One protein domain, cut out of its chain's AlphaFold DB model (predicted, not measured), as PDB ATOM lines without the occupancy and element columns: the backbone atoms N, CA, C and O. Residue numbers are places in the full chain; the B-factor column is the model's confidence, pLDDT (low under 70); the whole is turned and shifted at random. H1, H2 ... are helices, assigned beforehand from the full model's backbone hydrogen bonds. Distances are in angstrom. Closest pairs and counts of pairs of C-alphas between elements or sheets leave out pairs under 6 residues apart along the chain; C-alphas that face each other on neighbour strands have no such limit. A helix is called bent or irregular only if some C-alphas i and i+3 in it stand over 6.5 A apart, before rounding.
ATOM      1  N   GLN A 437     196.622 -26.647 172.666       93.69
ATOM      2  CA  GLN A 437     196.375 -26.673 171.216       93.69
ATOM      3  C   GLN A 437     194.893 -26.929 170.894       93.69
ATOM      4  O   GLN A 437     194.322 -26.284 170.010       93.69
ATOM      5  N   ILE A 438     194.237 -27.823 171.639       94.62
ATOM      6  CA  ILE A 438     192.802 -28.100 171.498       94.62
ATOM      7  C   ILE A 438     191.979 -26.890 171.955       94.62
ATOM      8  O   ILE A 438     191.082 -26.456 171.228       94.62
ATOM      9  N   LEU A 439     192.325 -26.272 173.089       95.06
ATOM     10  CA  LEU A 439     191.681 -25.046 173.575       95.06
ATOM     11  C   LEU A 439     191.835 -23.866 172.601       95.06
ATOM     12  O   LEU A 439     190.894 -23.082 172.439       95.06
ATOM     13  N   PHE A 440     192.958 -23.769 171.881       96.12
ATOM     14  CA  PHE A 440     193.133 -22.798 170.796       96.12
ATOM     15  C   PHE A 440     192.161 -23.060 169.635       96.12
ATOM     16  O   PHE A 440     191.503 -22.137 169.148       96.12
ATOM     17  N   GLY A 441     191.996 -24.326 169.236       96.62
ATOM     18  CA  GLY A 441     190.989 -24.739 168.254       96.62
ATOM     19  C   GLY A 441     189.562 -24.375 168.685       96.62
ATOM     20  O   GLY A 441     188.814 -23.782 167.905       96.62
ATOM     21  N   VAL A 442     189.208 -24.643 169.947       96.88
ATOM     22  CA  VAL A 442     187.918 -24.258 170.549       96.88
ATOM     23  C   VAL A 442     187.725 -22.742 170.519       96.88
ATOM     24  O   VAL A 442     186.670 -22.279 170.086       96.88
ATOM     25  N   MET A 443     188.741 -21.958 170.902       97.12
ATOM     26  CA  MET A 443     188.703 -20.493 170.831       97.12
ATOM     27  C   MET A 443     188.412 -20.007 169.408       97.12
ATOM     28  O   MET A 443     187.513 -19.184 169.216       97.12
ATOM     29  N   LEU A 444     189.143 -20.509 168.405       97.25
ATOM     30  CA  LEU A 444     188.967 -20.104 167.009       97.25
ATOM     31  C   LEU A 444     187.570 -20.459 166.485       97.25
ATOM     32  O   LEU A 444     186.903 -19.603 165.898       97.25
ATOM     33  N   VAL A 445     187.095 -21.682 166.743       97.69
ATOM     34  CA  VAL A 445     185.755 -22.135 166.337       97.69
ATOM     35  C   VAL A 445     184.663 -21.317 167.028       97.69
ATOM     36  O   VAL A 445     183.737 -20.861 166.356       97.69
ATOM     37  N   ALA A 446     184.775 -21.057 168.333       96.56
ATOM     38  CA  ALA A 446     183.802 -20.266 169.083       96.56
ATOM     39  C   ALA A 446     183.769 -18.798 168.625       96.56
ATOM     40  O   ALA A 446     182.693 -18.247 168.378       96.56
ATOM     41  N   CYS A 447     184.931 -18.170 168.423       96.12
ATOM     42  CA  CYS A 447     185.019 -16.793 167.937       96.12
ATOM     43  C   CYS A 447     184.483 -16.650 166.502       96.12
ATOM     44  O   CYS A 447     183.745 -15.704 166.204       96.12
ATOM     45  N   TYR A 448     184.787 -17.614 165.625       96.62
ATOM     46  CA  TYR A 448     184.213 -17.680 164.280       96.62
ATOM     47  C   TYR A 448     182.693 -17.890 164.325       96.62
ATOM     48  O   TYR A 448     181.961 -17.173 163.641       96.62
ATOM     49  N   ALA A 449     182.200 -18.809 165.161       95.69
ATOM     50  CA  ALA A 449     180.775 -19.088 165.313       95.69
ATOM     51  C   ALA A 449     180.000 -17.869 165.836       95.69
ATOM     52  O   ALA A 449     178.988 -17.507 165.239       95.69
ATOM     53  N   ILE A 450     180.496 -17.174 166.871       94.06
ATOM     54  CA  ILE A 450     179.920 -15.908 167.361       94.06
ATOM     55  C   ILE A 450     179.827 -14.897 166.212       94.06
ATOM     56  O   ILE A 450     178.742 -14.390 165.919       94.06
ATOM     57  N   SER A 451     180.939 -14.648 165.513       93.75
ATOM     58  CA  SER A 451     180.993 -13.705 164.390       93.75
ATOM     59  C   SER A 451     180.001 -14.075 163.274       93.75
ATOM     60  O   SER A 451     179.201 -13.241 162.837       93.75
ATOM     61  N   ARG A 452     179.980 -15.348 162.855       93.75
ATOM     62  CA  ARG A 452     179.155 -15.835 161.741       93.75
ATOM     63  C   ARG A 452     177.667 -15.902 162.084       93.75
ATOM     64  O   ARG A 452     176.854 -15.586 161.215       93.75
ATOM     65  N   LEU A 453     177.303 -16.263 163.317       91.69
ATOM     66  CA  LEU A 453     175.919 -16.239 163.805       91.69
ATOM     67  C   LEU A 453     175.391 -14.806 163.878       91.69
ATOM     68  O   LEU A 453     174.280 -14.544 163.414       91.69
ATOM     69  N   GLN A 454     176.198 -13.873 164.388       90.94
ATOM     70  CA  GLN A 454     175.825 -12.465 164.428       90.94
ATOM     71  C   GLN A 454     175.647 -11.864 163.029       90.94
ATOM     72  O   GLN A 454     174.637 -11.212 162.762       90.94
ATOM     73  N   GLU A 455     176.598 -12.096 162.122       89.56
ATOM     74  CA  GLU A 455     176.505 -11.639 160.732       89.56
ATOM     75  C   GLU A 455     175.309 -12.278 160.006       89.56
ATOM     76  O   GLU A 455     174.520 -11.584 159.373       89.56
ATOM     77  N   GLY A 456     175.118 -13.593 160.147       88.12
ATOM     78  CA  GLY A 456     174.033 -14.331 159.496       88.12
ATOM     79  C   GLY A 456     172.634 -13.995 160.026       88.12
ATOM     80  O   GLY A 456     171.654 -14.174 159.305       88.12
ATOM     81  N   ALA A 457     172.506 -13.508 161.263       87.44
ATOM     82  CA  ALA A 457     171.245 -12.964 161.767       87.44
ATOM     83  C   ALA A 457     170.936 -11.596 161.140       87.44
ATOM     84  O   ALA A 457     169.833 -11.403 160.637       87.44
ATOM     85  N   TYR A 458     171.923 -10.692 161.099       88.44
ATOM     86  CA  TYR A 458     171.782  -9.376 160.470       88.44
ATOM     87  C   TYR A 458     171.513  -9.470 158.956       88.44
ATOM     88  O   TYR A 458     170.658  -8.759 158.438       88.44
ATOM     89  N   GLN A 459     172.180 -10.394 158.254       87.00
ATOM     90  CA  GLN A 459     171.924 -10.671 156.836       87.00
ATOM     91  C   GLN A 459     170.460 -11.083 156.618       87.00
ATOM     92  O   GLN A 459     169.745 -10.402 155.894       87.00
ATOM     93  N   ARG A 460     169.957 -12.098 157.340       86.50
ATOM     94  CA  ARG A 460     168.538 -12.512 157.256       86.50
ATOM     95  C   ARG A 460     167.557 -11.385 157.604       86.50
ATOM     96  O   ARG A 460     166.516 -11.278 156.966       86.50
ATOM     97  N   PHE A 461     167.882 -10.560 158.597       85.00
ATOM     98  CA  PHE A 461     167.081  -9.405 159.018       85.00
ATOM     99  C   PHE A 461     166.966  -8.333 157.925       85.00
ATOM    100  O   PHE A 461     165.880  -7.836 157.642       85.00
ATOM    101  N   ARG A 462     168.069  -8.024 157.239       84.25
ATOM    102  CA  ARG A 462     168.063  -7.123 156.081       84.25
ATOM    103  C   ARG A 462     167.375  -7.757 154.872       84.25
ATOM    104  O   ARG A 462     166.603  -7.099 154.185       84.25
ATOM    105  N   ASP A 463     167.639  -9.029 154.600       85.06
ATOM    106  CA  ASP A 463     167.191  -9.683 153.368       85.06
ATOM    107  C   ASP A 463     165.684 -10.021 153.394       85.06
ATOM    108  O   ASP A 463     165.067 -10.115 152.333       85.06
ATOM    109  N   SER A 464     165.076 -10.121 154.584       84.06
ATOM    110  CA  SER A 464     163.617 -10.251 154.778       84.06
ATOM    111  C   SER A 464     162.831  -8.953 154.557       84.06
ATOM    112  O   SER A 464     161.617  -9.016 154.380       84.06
ATOM    113  N   HIS A 465     163.498  -7.798 154.483       79.38
ATOM    114  CA  HIS A 465     162.878  -6.560 154.013       79.38
ATOM    115  C   HIS A 465     162.892  -6.486 152.471       79.38
ATOM    116  O   HIS A 465     163.873  -6.933 151.854       79.38
ATOM    117  N   PRO A 466     161.858  -5.905 151.823       80.44
ATOM    118  CA  PRO A 466     161.868  -5.619 150.386       80.44
ATOM    119  C   PRO A 466     163.056  -4.737 149.988       80.44
ATOM    120  O   PRO A 466     163.545  -3.949 150.798       80.44
ATOM    121  N   ALA A 467     163.529  -4.877 148.744       76.50
ATOM    122  CA  ALA A 467     164.802  -4.310 148.290       76.50
ATOM    123  C   ALA A 467     164.934  -2.793 148.531       76.50
ATOM    124  O   ALA A 467     165.999  -2.352 148.959       76.50
ATOM    125  N   GLU A 468     163.843  -2.048 148.334       73.31
ATOM    126  CA  GLU A 468     163.712  -0.600 148.565       73.31
ATOM    127  C   GLU A 468     164.078  -0.170 149.996       73.31
ATOM    128  O   GLU A 468     164.753   0.836 150.187       73.31
ATOM    129  N   TYR A 469     163.699  -0.953 151.013       70.56
ATOM    130  CA  TYR A 469     163.895  -0.592 152.425       70.56
ATOM    131  C   TYR A 469     165.252  -1.043 152.983       70.56
ATOM    132  O   TYR A 469     165.706  -0.533 154.009       70.56
ATOM    133  N   ARG A 470     165.947  -1.968 152.304       78.00
ATOM    134  CA  ARG A 470     167.241  -2.525 152.749       78.00
ATOM    135  C   ARG A 470     168.339  -1.488 153.054       78.00
ATOM    136  O   ARG A 470     169.128  -1.782 153.953       78.00
ATOM    137  N   PRO A 471     168.433  -0.316 152.387       74.19
ATOM    138  CA  PRO A 471     169.405   0.724 152.740       74.19
ATOM    139  C   PRO A 471     169.188   1.348 154.129       74.19
ATOM    140  O   PRO A 471     170.162   1.752 154.762       74.19
ATOM    141  N   ALA A 472     167.943   1.392 154.622       67.44
ATOM    142  CA  ALA A 472     167.594   1.946 155.936       67.44
ATOM    143  C   ALA A 472     167.732   0.935 157.093       67.44
ATOM    144  O   ALA A 472     167.708   1.318 158.264       67.44
ATOM    145  N   VAL A 473     167.895  -0.360 156.796       77.12
ATOM    146  CA  VAL A 473     168.009  -1.415 157.816       77.12
ATOM    147  C   VAL A 473     169.404  -1.391 158.452       77.12
ATOM    148  O   VAL A 473     170.340  -2.046 157.993       77.12
ATOM    149  N   TYR A 474     169.560  -0.624 159.533       77.69
ATOM    150  CA  TYR A 474     170.847  -0.455 160.209       77.69
ATOM    151  C   TYR A 474     171.214  -1.596 161.170       77.69
ATOM    152  O   TYR A 474     170.416  -2.112 161.949       77.69
ATOM    153  N   ARG A 475     172.506  -1.932 161.180       82.25
ATOM    154  CA  ARG A 475     173.115  -2.922 162.077       82.25
ATOM    155  C   ARG A 475     173.162  -2.433 163.530       82.25
ATOM    156  O   ARG A 475     173.784  -1.405 163.813       82.25
ATOM    157  N   SER A 476     172.604  -3.203 164.471       84.19
ATOM    158  CA  SER A 476     172.555  -2.833 165.896       84.19
ATOM    159  C   SER A 476     173.959  -2.742 166.516       84.19
ATOM    160  O   SER A 476     174.634  -3.742 166.787       84.19
ATOM    161  N   LYS A 477     174.427  -1.507 166.737       87.25
ATOM    162  CA  LYS A 477     175.812  -1.212 167.152       87.25
ATOM    163  C   LYS A 477     176.161  -1.782 168.529       87.25
ATOM    164  O   LYS A 477     177.313  -2.151 168.736       87.25
ATOM    165  N   TRP A 478     175.206  -1.856 169.459       85.50
ATOM    166  CA  TRP A 478     175.419  -2.436 170.793       85.50
ATOM    167  C   TRP A 478     175.544  -3.963 170.731       85.50
ATOM    168  O   TRP A 478     176.498  -4.535 171.256       85.50
ATOM    169  N   LEU A 479     174.651  -4.616 169.992       86.38
ATOM    170  CA  LEU A 479     174.595  -6.071 169.881       86.38
ATOM    171  C   LEU A 479     175.846  -6.660 169.195       86.38
ATOM    172  O   LEU A 479     176.372  -7.688 169.610       86.38
ATOM    173  N   HIS A 480     176.407  -5.961 168.205       87.88
ATOM    174  CA  HIS A 480     177.701  -6.331 167.609       87.88
ATOM    175  C   HIS A 480     178.933  -5.825 168.385       87.88
ATOM    176  O   HIS A 480     180.067  -6.109 167.988       87.88
ATOM    177  N   ARG A 481     178.748  -5.082 169.489       90.31
ATOM    178  CA  ARG A 481     179.800  -4.838 170.491       90.31
ATOM    179  C   ARG A 481     179.825  -5.957 171.531       90.31
ATOM    180  O   ARG A 481     180.915  -6.432 171.822       90.31
ATOM    181  N   SER A 482     178.679  -6.436 172.024       90.81
ATOM    182  CA  SER A 482     178.650  -7.539 173.003       90.81
ATOM    183  C   SER A 482     179.250  -8.837 172.445       90.81
ATOM    184  O   SER A 482     180.043  -9.472 173.132       90.81
ATOM    185  N   GLY A 483     179.014  -9.165 171.168       90.94
ATOM    186  CA  GLY A 483     179.704 -10.281 170.502       90.94
ATOM    187  C   GLY A 483     181.233 -10.120 170.437       90.94
ATOM    188  O   GLY A 483     181.964 -11.096 170.578       90.94
ATOM    189  N   LYS A 484     181.743  -8.887 170.303       92.88
ATOM    190  CA  LYS A 484     183.190  -8.598 170.346       92.88
ATOM    191  C   LYS A 484     183.762  -8.645 171.761       92.88
ATOM    192  O   LYS A 484     184.904  -9.053 171.922       92.88
ATOM    193  N   VAL A 485     182.975  -8.268 172.769       92.88
ATOM    194  CA  VAL A 485     183.336  -8.442 174.183       92.88
ATOM    195  C   VAL A 485     183.400  -9.931 174.532       92.88
ATOM    196  O   VAL A 485     184.380 -10.351 175.130       92.88
ATOM    197  N   ALA A 486     182.444 -10.749 174.077       92.75
ATOM    198  CA  ALA A 486     182.485 -12.204 174.246       92.75
ATOM    199  C   ALA A 486     183.729 -12.836 173.590       92.75
ATOM    200  O   ALA A 486     184.411 -13.635 174.221       92.75
ATOM    201  N   ILE A 487     184.079 -12.422 172.365       95.19
ATOM    202  CA  ILE A 487     185.334 -12.821 171.700       95.19
ATOM    203  C   ILE A 487     186.565 -12.385 172.513       95.19
ATOM    204  O   ILE A 487     187.487 -13.173 172.692       95.19
ATOM    205  N   GLY A 488     186.577 -11.160 173.050       93.25
ATOM    206  CA  GLY A 488     187.659 -10.675 173.910       93.25
ATOM    207  C   GLY A 488     187.809 -11.471 175.211       93.25
ATOM    208  O   GLY A 488     188.929 -11.764 175.607       93.25
ATOM    209  N   ILE A 489     186.698 -11.872 175.836       93.19
ATOM    210  CA  ILE A 489     186.667 -12.717 177.041       93.19
ATOM    211  C   ILE A 489     187.217 -14.121 176.749       93.19
ATOM    212  O   ILE A 489     187.980 -14.653 177.550       93.19
ATOM    213  N   LEU A 490     186.872 -14.704 175.595       95.62
ATOM    214  CA  LEU A 490     187.423 -15.992 175.162       95.62
ATOM    215  C   LEU A 490     188.935 -15.905 174.928       95.62
ATOM    216  O   LEU A 490     189.682 -16.699 175.485       95.62
ATOM    217  N   ILE A 491     189.406 -14.891 174.196       95.06
ATOM    218  CA  ILE A 491     190.845 -14.662 173.988       95.06
ATOM    219  C   ILE A 491     191.574 -14.472 175.330       95.06
ATOM    220  O   ILE A 491     192.631 -15.061 175.536       95.06
ATOM    221  N   LEU A 492     190.992 -13.705 176.260       92.12
ATOM    222  CA  LEU A 492     191.567 -13.442 177.581       92.12
ATOM    223  C   LEU A 492     191.765 -14.725 178.402       92.12
ATOM    224  O   LEU A 492     192.871 -14.978 178.869       92.12
ATOM    225  N   PHE A 493     190.714 -15.535 178.561       92.62
ATOM    226  CA  PHE A 493     190.774 -16.754 179.374       92.62
ATOM    227  C   PHE A 493     191.402 -17.955 178.661       92.62
ATOM    228  O   PHE A 493     191.801 -18.899 179.338       92.62
ATOM    229  N   TYR A 494     191.534 -17.917 177.331       94.00
ATOM    230  CA  TYR A 494     192.435 -18.821 176.626       94.00
ATOM    231  C   TYR A 494     193.885 -18.508 177.006       94.00
ATOM    232  O   TYR A 494     194.545 -19.361 177.589       94.00
ATOM    233  N   PHE A 495     194.367 -17.289 176.722       92.94
ATOM    234  CA  PHE A 495     195.780 -16.949 176.919       92.94
ATOM    235  C   PHE A 495     196.187 -16.913 178.392       92.94
ATOM    236  O   PHE A 495     197.288 -17.344 178.700       92.94
ATOM    237  N   VAL A 496     195.343 -16.416 179.303       91.38
ATOM    238  CA  VAL A 496     195.679 -16.293 180.734       91.38
ATOM    239  C   VAL A 496     194.518 -16.813 181.595       91.38
ATOM    240  O   VAL A 496     193.712 -16.030 182.111       91.38
ATOM    241  N   PRO A 497     194.396 -18.141 181.782       90.12
ATOM    242  CA  PRO A 497     193.362 -18.744 182.630       90.12
ATOM    243  C   PRO A 497     193.425 -18.303 184.106       90.12
ATOM    244  O   PRO A 497     192.420 -18.417 184.807       90.12
ATOM    245  N   THR A 498     194.555 -17.763 184.583       87.19
ATOM    246  CA  THR A 498     194.715 -17.183 185.933       87.19
ATOM    247  C   THR A 498     194.276 -15.714 186.053       87.19
ATOM    248  O   THR A 498     194.371 -15.150 187.139       87.19
ATOM    249  N   ALA A 499     193.759 -15.065 184.998       85.75
ATOM    250  CA  ALA A 499     193.523 -13.609 184.971       85.75
ATOM    251  C   ALA A 499     192.609 -13.047 186.092       85.75
ATOM    252  O   ALA A 499     192.654 -11.852 186.384       85.75
ATOM    253  N   LEU A 500     191.802 -13.888 186.751       83.00
ATOM    254  CA  LEU A 500     190.977 -13.503 187.906       83.00
ATOM    255  C   LEU A 500     191.795 -13.222 189.185       83.00
ATOM    256  O   LEU A 500     191.328 -12.495 190.063       83.00
ATOM    257  N   TRP A 501     193.027 -13.727 189.283       78.88
ATOM    258  CA  TRP A 501     193.877 -13.560 190.467       78.88
ATOM    259  C   TRP A 501     194.288 -12.099 190.682       78.88
ATOM    260  O   TRP A 501     194.396 -11.652 191.821       78.88
ATOM    261  N   VAL A 502     194.412 -11.326 189.595       69.06
ATOM    262  CA  VAL A 502     194.728  -9.884 189.615       69.06
ATOM    263  C   VAL A 502     193.653  -9.069 190.352       69.06
ATOM    264  O   VAL A 502     193.958  -8.034 190.936       69.06
ATOM    265  N   ILE A 503     192.402  -9.548 190.379       74.19
ATOM    266  CA  ILE A 503     191.295  -8.943 191.142       74.19
ATOM    267  C   ILE A 503     191.034  -9.661 192.480       74.19
ATOM    268  O   ILE A 503     189.940  -9.575 193.034       74.19
ATOM    269  N   GLY A 504     192.029 -10.393 192.998       70.56
ATOM    270  CA  GLY A 504     191.980 -11.106 194.279       70.56
ATOM    271  C   GLY A 504     191.209 -12.431 194.260       70.56
ATOM    272  O   GLY A 504     191.169 -13.131 195.272       70.56
ATOM    273  N   ILE A 505     190.611 -12.814 193.129       80.62
ATOM    274  CA  ILE A 505     189.835 -14.049 193.005       80.62
ATOM    275  C   ILE A 505     190.781 -15.175 192.574       80.62
ATOM    276  O   ILE A 505     191.088 -15.318 191.391       80.62
ATOM    277  N   ARG A 506     191.220 -16.003 193.533       79.50
ATOM    278  CA  ARG A 506     192.045 -17.208 193.299       79.50
ATOM    279  C   ARG A 506     191.251 -18.340 192.622       79.50
ATOM    280  O   ARG A 506     191.069 -19.417 193.178       79.50
ATOM    281  N   ALA A 507     190.750 -18.076 191.420       81.31
ATOM    282  CA  ALA A 507     190.082 -19.036 190.552       81.31
ATOM    283  C   ALA A 507     190.832 -19.123 189.219       81.31
ATOM    284  O   ALA A 507     191.287 -18.108 188.691       81.31
ATOM    285  N   VAL A 508     190.957 -20.332 188.676       85.56
ATOM    286  CA  VAL A 508     191.611 -20.585 187.386       85.56
ATOM    287  C   VAL A 508     190.587 -21.155 186.419       85.56
ATOM    288  O   VAL A 508     189.854 -22.085 186.755       85.56
ATOM    289  N   VAL A 509     190.529 -20.594 185.212       89.06
ATOM    290  CA  VAL A 509     189.659 -21.095 184.146       89.06
ATOM    291  C   VAL A 509     190.297 -22.344 183.541       89.06
ATOM    292  O   VAL A 509     191.048 -22.285 182.568       89.06
ATOM    293  N   SER A 510     189.997 -23.493 184.148       91.00
ATOM    294  CA  SER A 510     190.292 -24.800 183.559       91.00
ATOM    295  C   SER A 510     189.698 -24.883 182.147       91.00
ATOM    296  O   SER A 510     188.663 -24.284 181.845       91.00
ATOM    297  N   GLY A 511     190.354 -25.632 181.276       91.50
ATOM    298  CA  GLY A 511     189.899 -25.978 179.944       91.50
ATOM    299  C   GLY A 511     188.482 -26.549 179.918       91.50
ATOM    300  O   GLY A 511     187.681 -26.088 179.111       91.50
ATOM    301  N   LEU A 512     188.092 -27.432 180.846       92.00
ATOM    302  CA  LEU A 512     186.691 -27.878 180.966       92.00
ATOM    303  C   LEU A 512     185.718 -26.696 181.173       92.00
ATOM    304  O   LEU A 512     184.680 -26.613 180.511       92.00
ATOM    305  N   ILE A 513     186.067 -25.749 182.049       93.19
ATOM    306  CA  ILE A 513     185.281 -24.523 182.279       93.19
ATOM    307  C   ILE A 513     185.281 -23.648 181.015       93.19
ATOM    308  O   ILE A 513     184.245 -23.092 180.647       93.19
ATOM    309  N   TYR A 514     186.409 -23.568 180.308       95.19
ATOM    310  CA  TYR A 514     186.561 -22.824 179.059       95.19
ATOM    311  C   TYR A 514     185.735 -23.415 177.900       95.19
ATOM    312  O   TYR A 514     185.130 -22.663 177.132       95.19
ATOM    313  N   TRP A 515     185.649 -24.743 177.788       95.88
ATOM    314  CA  TRP A 515     184.773 -25.454 176.850       95.88
ATOM    315  C   TRP A 515     183.305 -25.084 177.096       95.88
ATOM    316  O   TRP A 515     182.605 -24.679 176.162       95.88
ATOM    317  N   VAL A 516     182.849 -25.150 178.354       96.25
ATOM    318  CA  VAL A 516     181.484 -24.752 178.740       96.25
ATOM    319  C   VAL A 516     181.247 -23.270 178.434       96.25
ATOM    320  O   VAL A 516     180.285 -22.942 177.743       96.25
ATOM    321  N   LEU A 517     182.153 -22.379 178.852       95.56
ATOM    322  CA  LEU A 517     182.088 -20.939 178.582       95.56
ATOM    323  C   LEU A 517     181.994 -20.635 177.077       95.56
ATOM    324  O   LEU A 517     181.179 -19.809 176.665       95.56
ATOM    325  N   SER A 518     182.782 -21.330 176.255       96.44
ATOM    326  CA  SER A 518     182.786 -21.197 174.795       96.44
ATOM    327  C   SER A 518     181.436 -21.568 174.188       96.44
ATOM    328  O   SER A 518     180.856 -20.773 173.446       96.44
ATOM    329  N   VAL A 519     180.887 -22.733 174.545       96.62
ATOM    330  CA  VAL A 519     179.569 -23.178 174.064       96.62
ATOM    331  C   VAL A 519     178.463 -22.239 174.554       96.62
ATOM    332  O   VAL A 519     177.628 -21.803 173.757       96.62
ATOM    333  N   THR A 520     178.479 -21.856 175.832       96.19
ATOM    334  CA  THR A 520     177.496 -20.937 176.418       96.19
ATOM    335  C   THR A 520     177.529 -19.563 175.749       96.19
ATOM    336  O   THR A 520     176.466 -19.048 175.411       96.19
ATOM    337  N   LEU A 521     178.701 -18.972 175.485       95.62
ATOM    338  CA  LEU A 521     178.800 -17.673 174.804       95.62
ATOM    339  C   LEU A 521     178.347 -17.743 173.337       95.62
ATOM    340  O   LEU A 521     177.628 -16.847 172.888       95.62
ATOM    341  N   VAL A 522     178.689 -18.807 172.601       96.12
ATOM    342  CA  VAL A 522     178.203 -19.040 171.225       96.12
ATOM    343  C   VAL A 522     176.673 -19.127 171.189       96.12
ATOM    344  O   VAL A 522     176.035 -18.441 170.384       96.12
ATOM    345  N   LEU A 523     176.073 -19.928 172.076       95.44
ATOM    346  CA  LEU A 523     174.621 -20.110 172.150       95.44
ATOM    347  C   LEU A 523     173.900 -18.847 172.635       95.44
ATOM    348  O   LEU A 523     172.929 -18.431 172.004       95.44
ATOM    349  N   LEU A 524     174.385 -18.205 173.703       93.88
ATOM    350  CA  LEU A 524     173.801 -16.988 174.271       93.88
ATOM    351  C   LEU A 524     173.817 -15.845 173.252       93.88
ATOM    352  O   LEU A 524     172.768 -15.276 172.948       93.88
ATOM    353  N   ILE A 525     174.986 -15.531 172.681       93.31
ATOM    354  CA  ILE A 525     175.104 -14.457 171.692       93.31
ATOM    355  C   ILE A 525     174.298 -14.809 170.438       93.31
ATOM    356  O   ILE A 525     173.580 -13.947 169.934       93.31
ATOM    357  N   GLY A 526     174.342 -16.057 169.959       89.31
ATOM    358  CA  GLY A 526     173.555 -16.504 168.807       89.31
ATOM    359  C   GLY A 526     172.042 -16.368 169.013       89.31
ATOM    360  O   GLY A 526     171.346 -15.843 168.140       89.31
ATOM    361  N   PHE A 527     171.532 -16.784 170.176       91.50
ATOM    362  CA  PHE A 527     170.112 -16.710 170.515       91.50
ATOM    363  C   PHE A 527     169.647 -15.267 170.728       91.50
ATOM    364  O   PHE A 527     168.702 -14.844 170.066       91.50
ATOM    365  N   VAL A 528     170.339 -14.483 171.565       90.12
ATOM    366  CA  VAL A 528     170.000 -13.070 171.830       90.12
ATOM    367  C   VAL A 528     170.046 -12.247 170.540       90.12
ATOM    368  O   VAL A 528     169.139 -11.461 170.275       90.12
ATOM    369  N   THR A 529     171.044 -12.483 169.684       89.12
ATOM    370  CA  THR A 529     171.147 -11.843 168.362       89.12
ATOM    371  C   THR A 529     169.961 -12.206 167.461       89.12
ATOM    372  O   THR A 529     169.381 -11.326 166.827       89.12
ATOM    373  N   ARG A 530     169.552 -13.481 167.423       87.81
ATOM    374  CA  ARG A 530     168.404 -13.937 166.622       87.81
ATOM    375  C   ARG A 530     167.054 -13.465 167.176       87.81
ATOM    376  O   ARG A 530     166.150 -13.222 166.383       87.81
ATOM    377  N   ALA A 531     166.903 -13.372 168.495       88.06
ATOM    378  CA  ALA A 531     165.681 -12.912 169.151       88.06
ATOM    379  C   ALA A 531     165.500 -11.397 168.980       88.06
ATOM    380  O   ALA A 531     164.453 -10.957 168.517       88.06
ATOM    381  N   SER A 532     166.553 -10.615 169.238       86.88
ATOM    382  CA  SER A 532     166.524  -9.157 169.096       86.88
ATOM    383  C   SER A 532     166.191  -8.731 167.661       86.88
ATOM    384  O   SER A 532     165.237  -7.982 167.463       86.88
ATOM    385  N   TYR A 533     166.870  -9.279 166.644       86.44
ATOM    386  CA  TYR A 533     166.529  -8.996 165.240       86.44
ATOM    387  C   TYR A 533     165.181  -9.587 164.784       86.44
ATOM    388  O   TYR A 533     164.714  -9.225 163.712       86.44
ATOM    389  N   ARG A 534     164.545 -10.483 165.554       83.12
ATOM    390  CA  ARG A 534     163.165 -10.923 165.281       83.12
ATOM    391  C   ARG A 534     162.138  -9.918 165.787       83.12
ATOM    392  O   ARG A 534     161.225  -9.602 165.044       83.12
ATOM    393  N   GLN A 535     162.324  -9.373 166.986       80.31
ATOM    394  CA  GLN A 535     161.451  -8.317 167.515       80.31
ATOM    395  C   GLN A 535     161.478  -7.072 166.609       80.31
ATOM    396  O   GLN A 535     160.435  -6.533 166.263       80.31
ATOM    397  N   HIS A 536     162.655  -6.699 166.095       74.94
ATOM    398  CA  HIS A 536     162.795  -5.592 165.138       74.94
ATOM    399  C   HIS A 536     162.235  -5.897 163.721       74.94
ATOM    400  O   HIS A 536     162.367  -5.053 162.843       74.94
ATOM    401  N   LEU A 537     161.658  -7.084 163.454       66.31
ATOM    402  CA  LEU A 537     160.863  -7.352 162.234       66.31
ATOM    403  C   LEU A 537     159.365  -7.085 162.435       66.31
ATOM    404  O   LEU A 537     158.628  -6.993 161.458       66.31
ATOM    405  N   GLU A 538     158.915  -7.001 163.686       59.97
ATOM    406  CA  GLU A 538     157.532  -6.669 164.046       59.97
ATOM    407  C   GLU A 538     157.346  -5.136 164.102       59.97
ATOM    408  O   GLU A 538     156.248  -4.625 163.886       59.97
ATOM    409  N   GLU A 539     158.443  -4.395 164.291       61.16
ATOM    410  CA  GLU A 539     158.537  -2.942 164.124       61.16
ATOM    411  C   GLU A 539     158.844  -2.587 162.656       61.16
ATOM    412  O   GLU A 539     159.973  -2.733 162.188       61.16
TER     413      GLU A 539
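Overview. This is residues 437 to 539 of the 628 residues of an uncharacterized protein of Euryarchaeota archaeon (UniProt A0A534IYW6). Three long helices, H1, H2 and H4, stand side by side and nearly parallel in line as an up-and-down bundle, each running against the one before it in the chain, with their centres at the corners of a triangle. At one end of the bundle the chain leaves H2 and makes a loop that holds the short helix H3 before it enters H4; at the other end the 15-residue stretch 464 to 478, with no named element, joins H1 to H2. The printed part has 103 residues with four named helices, in the order H1, H2, H3, H4, and no named strand; the class is all helix. The whole is loose, with a radius of gyration of the C-alphas of 16.5 A, and only just elongated, with spans of 54 by 27 by 17 A.

Along the chain. H1, the longest helix by residues, takes residues 437 to 463 and measures 38.2 A from first to last C-alpha; it begins at C-alpha 437 at (196.375, -26.673, 171.216). H4 takes residues 511 to 535 and measures 35.7 A, ending at C-alpha 535 at (161.451, -8.317, 167.515). H2 takes residues 479 to 495 and measures 24.8 A; its C-alpha 479 is at (174.595, -6.071, 169.881). H3 takes residues 499 to 503 and is neither bent nor irregular, but only just: C-alphas 499 and 502 are 6.1 A apart.

Arrangement. H1 and H4 touch with 27 pairs of C-alphas within 8 A, the closest being those of Ile 450 and Val 522 at 5.3 A. They run the same way at a shallow tilt of 2 degrees. H1 and H2 form a helical hairpin and touch, with the closest C-alphas, those of Cys 447 and Ile 487, 5.5 A apart. They run opposite ways at a shallow tilt of 5 degrees. H2 and H4 touch, with the closest C-alphas, those of Gly 483 and Ile 525, 6.3 A apart. These two run opposite ways at a shallow tilt of 4 degrees. H3 is close to H2 but not clearly touching, the closest C-alphas being those of Phe 493 and Ala 499 at 7.0 A. H3 is apart from H1 and from H4. In H1 and H4 every O i to N i+4 pair is within hydrogen-bond range; in H2 12 of 13 are, and in H3 0 of 1, beside 1 of 2 O i to N i+3 pairs.

Size, cuts and confidence. The two C-alphas farthest apart are those of Glu 468 and Arg 506, at 55.5 A. The printed part has no cut. The link from H1 to H2 is long, the one from H2 to H3 tight, and the one from H3 to H4 short. The mean pLDDT of the printed part is 87.7; residues 472, 502 and 537 to 539 are under 70.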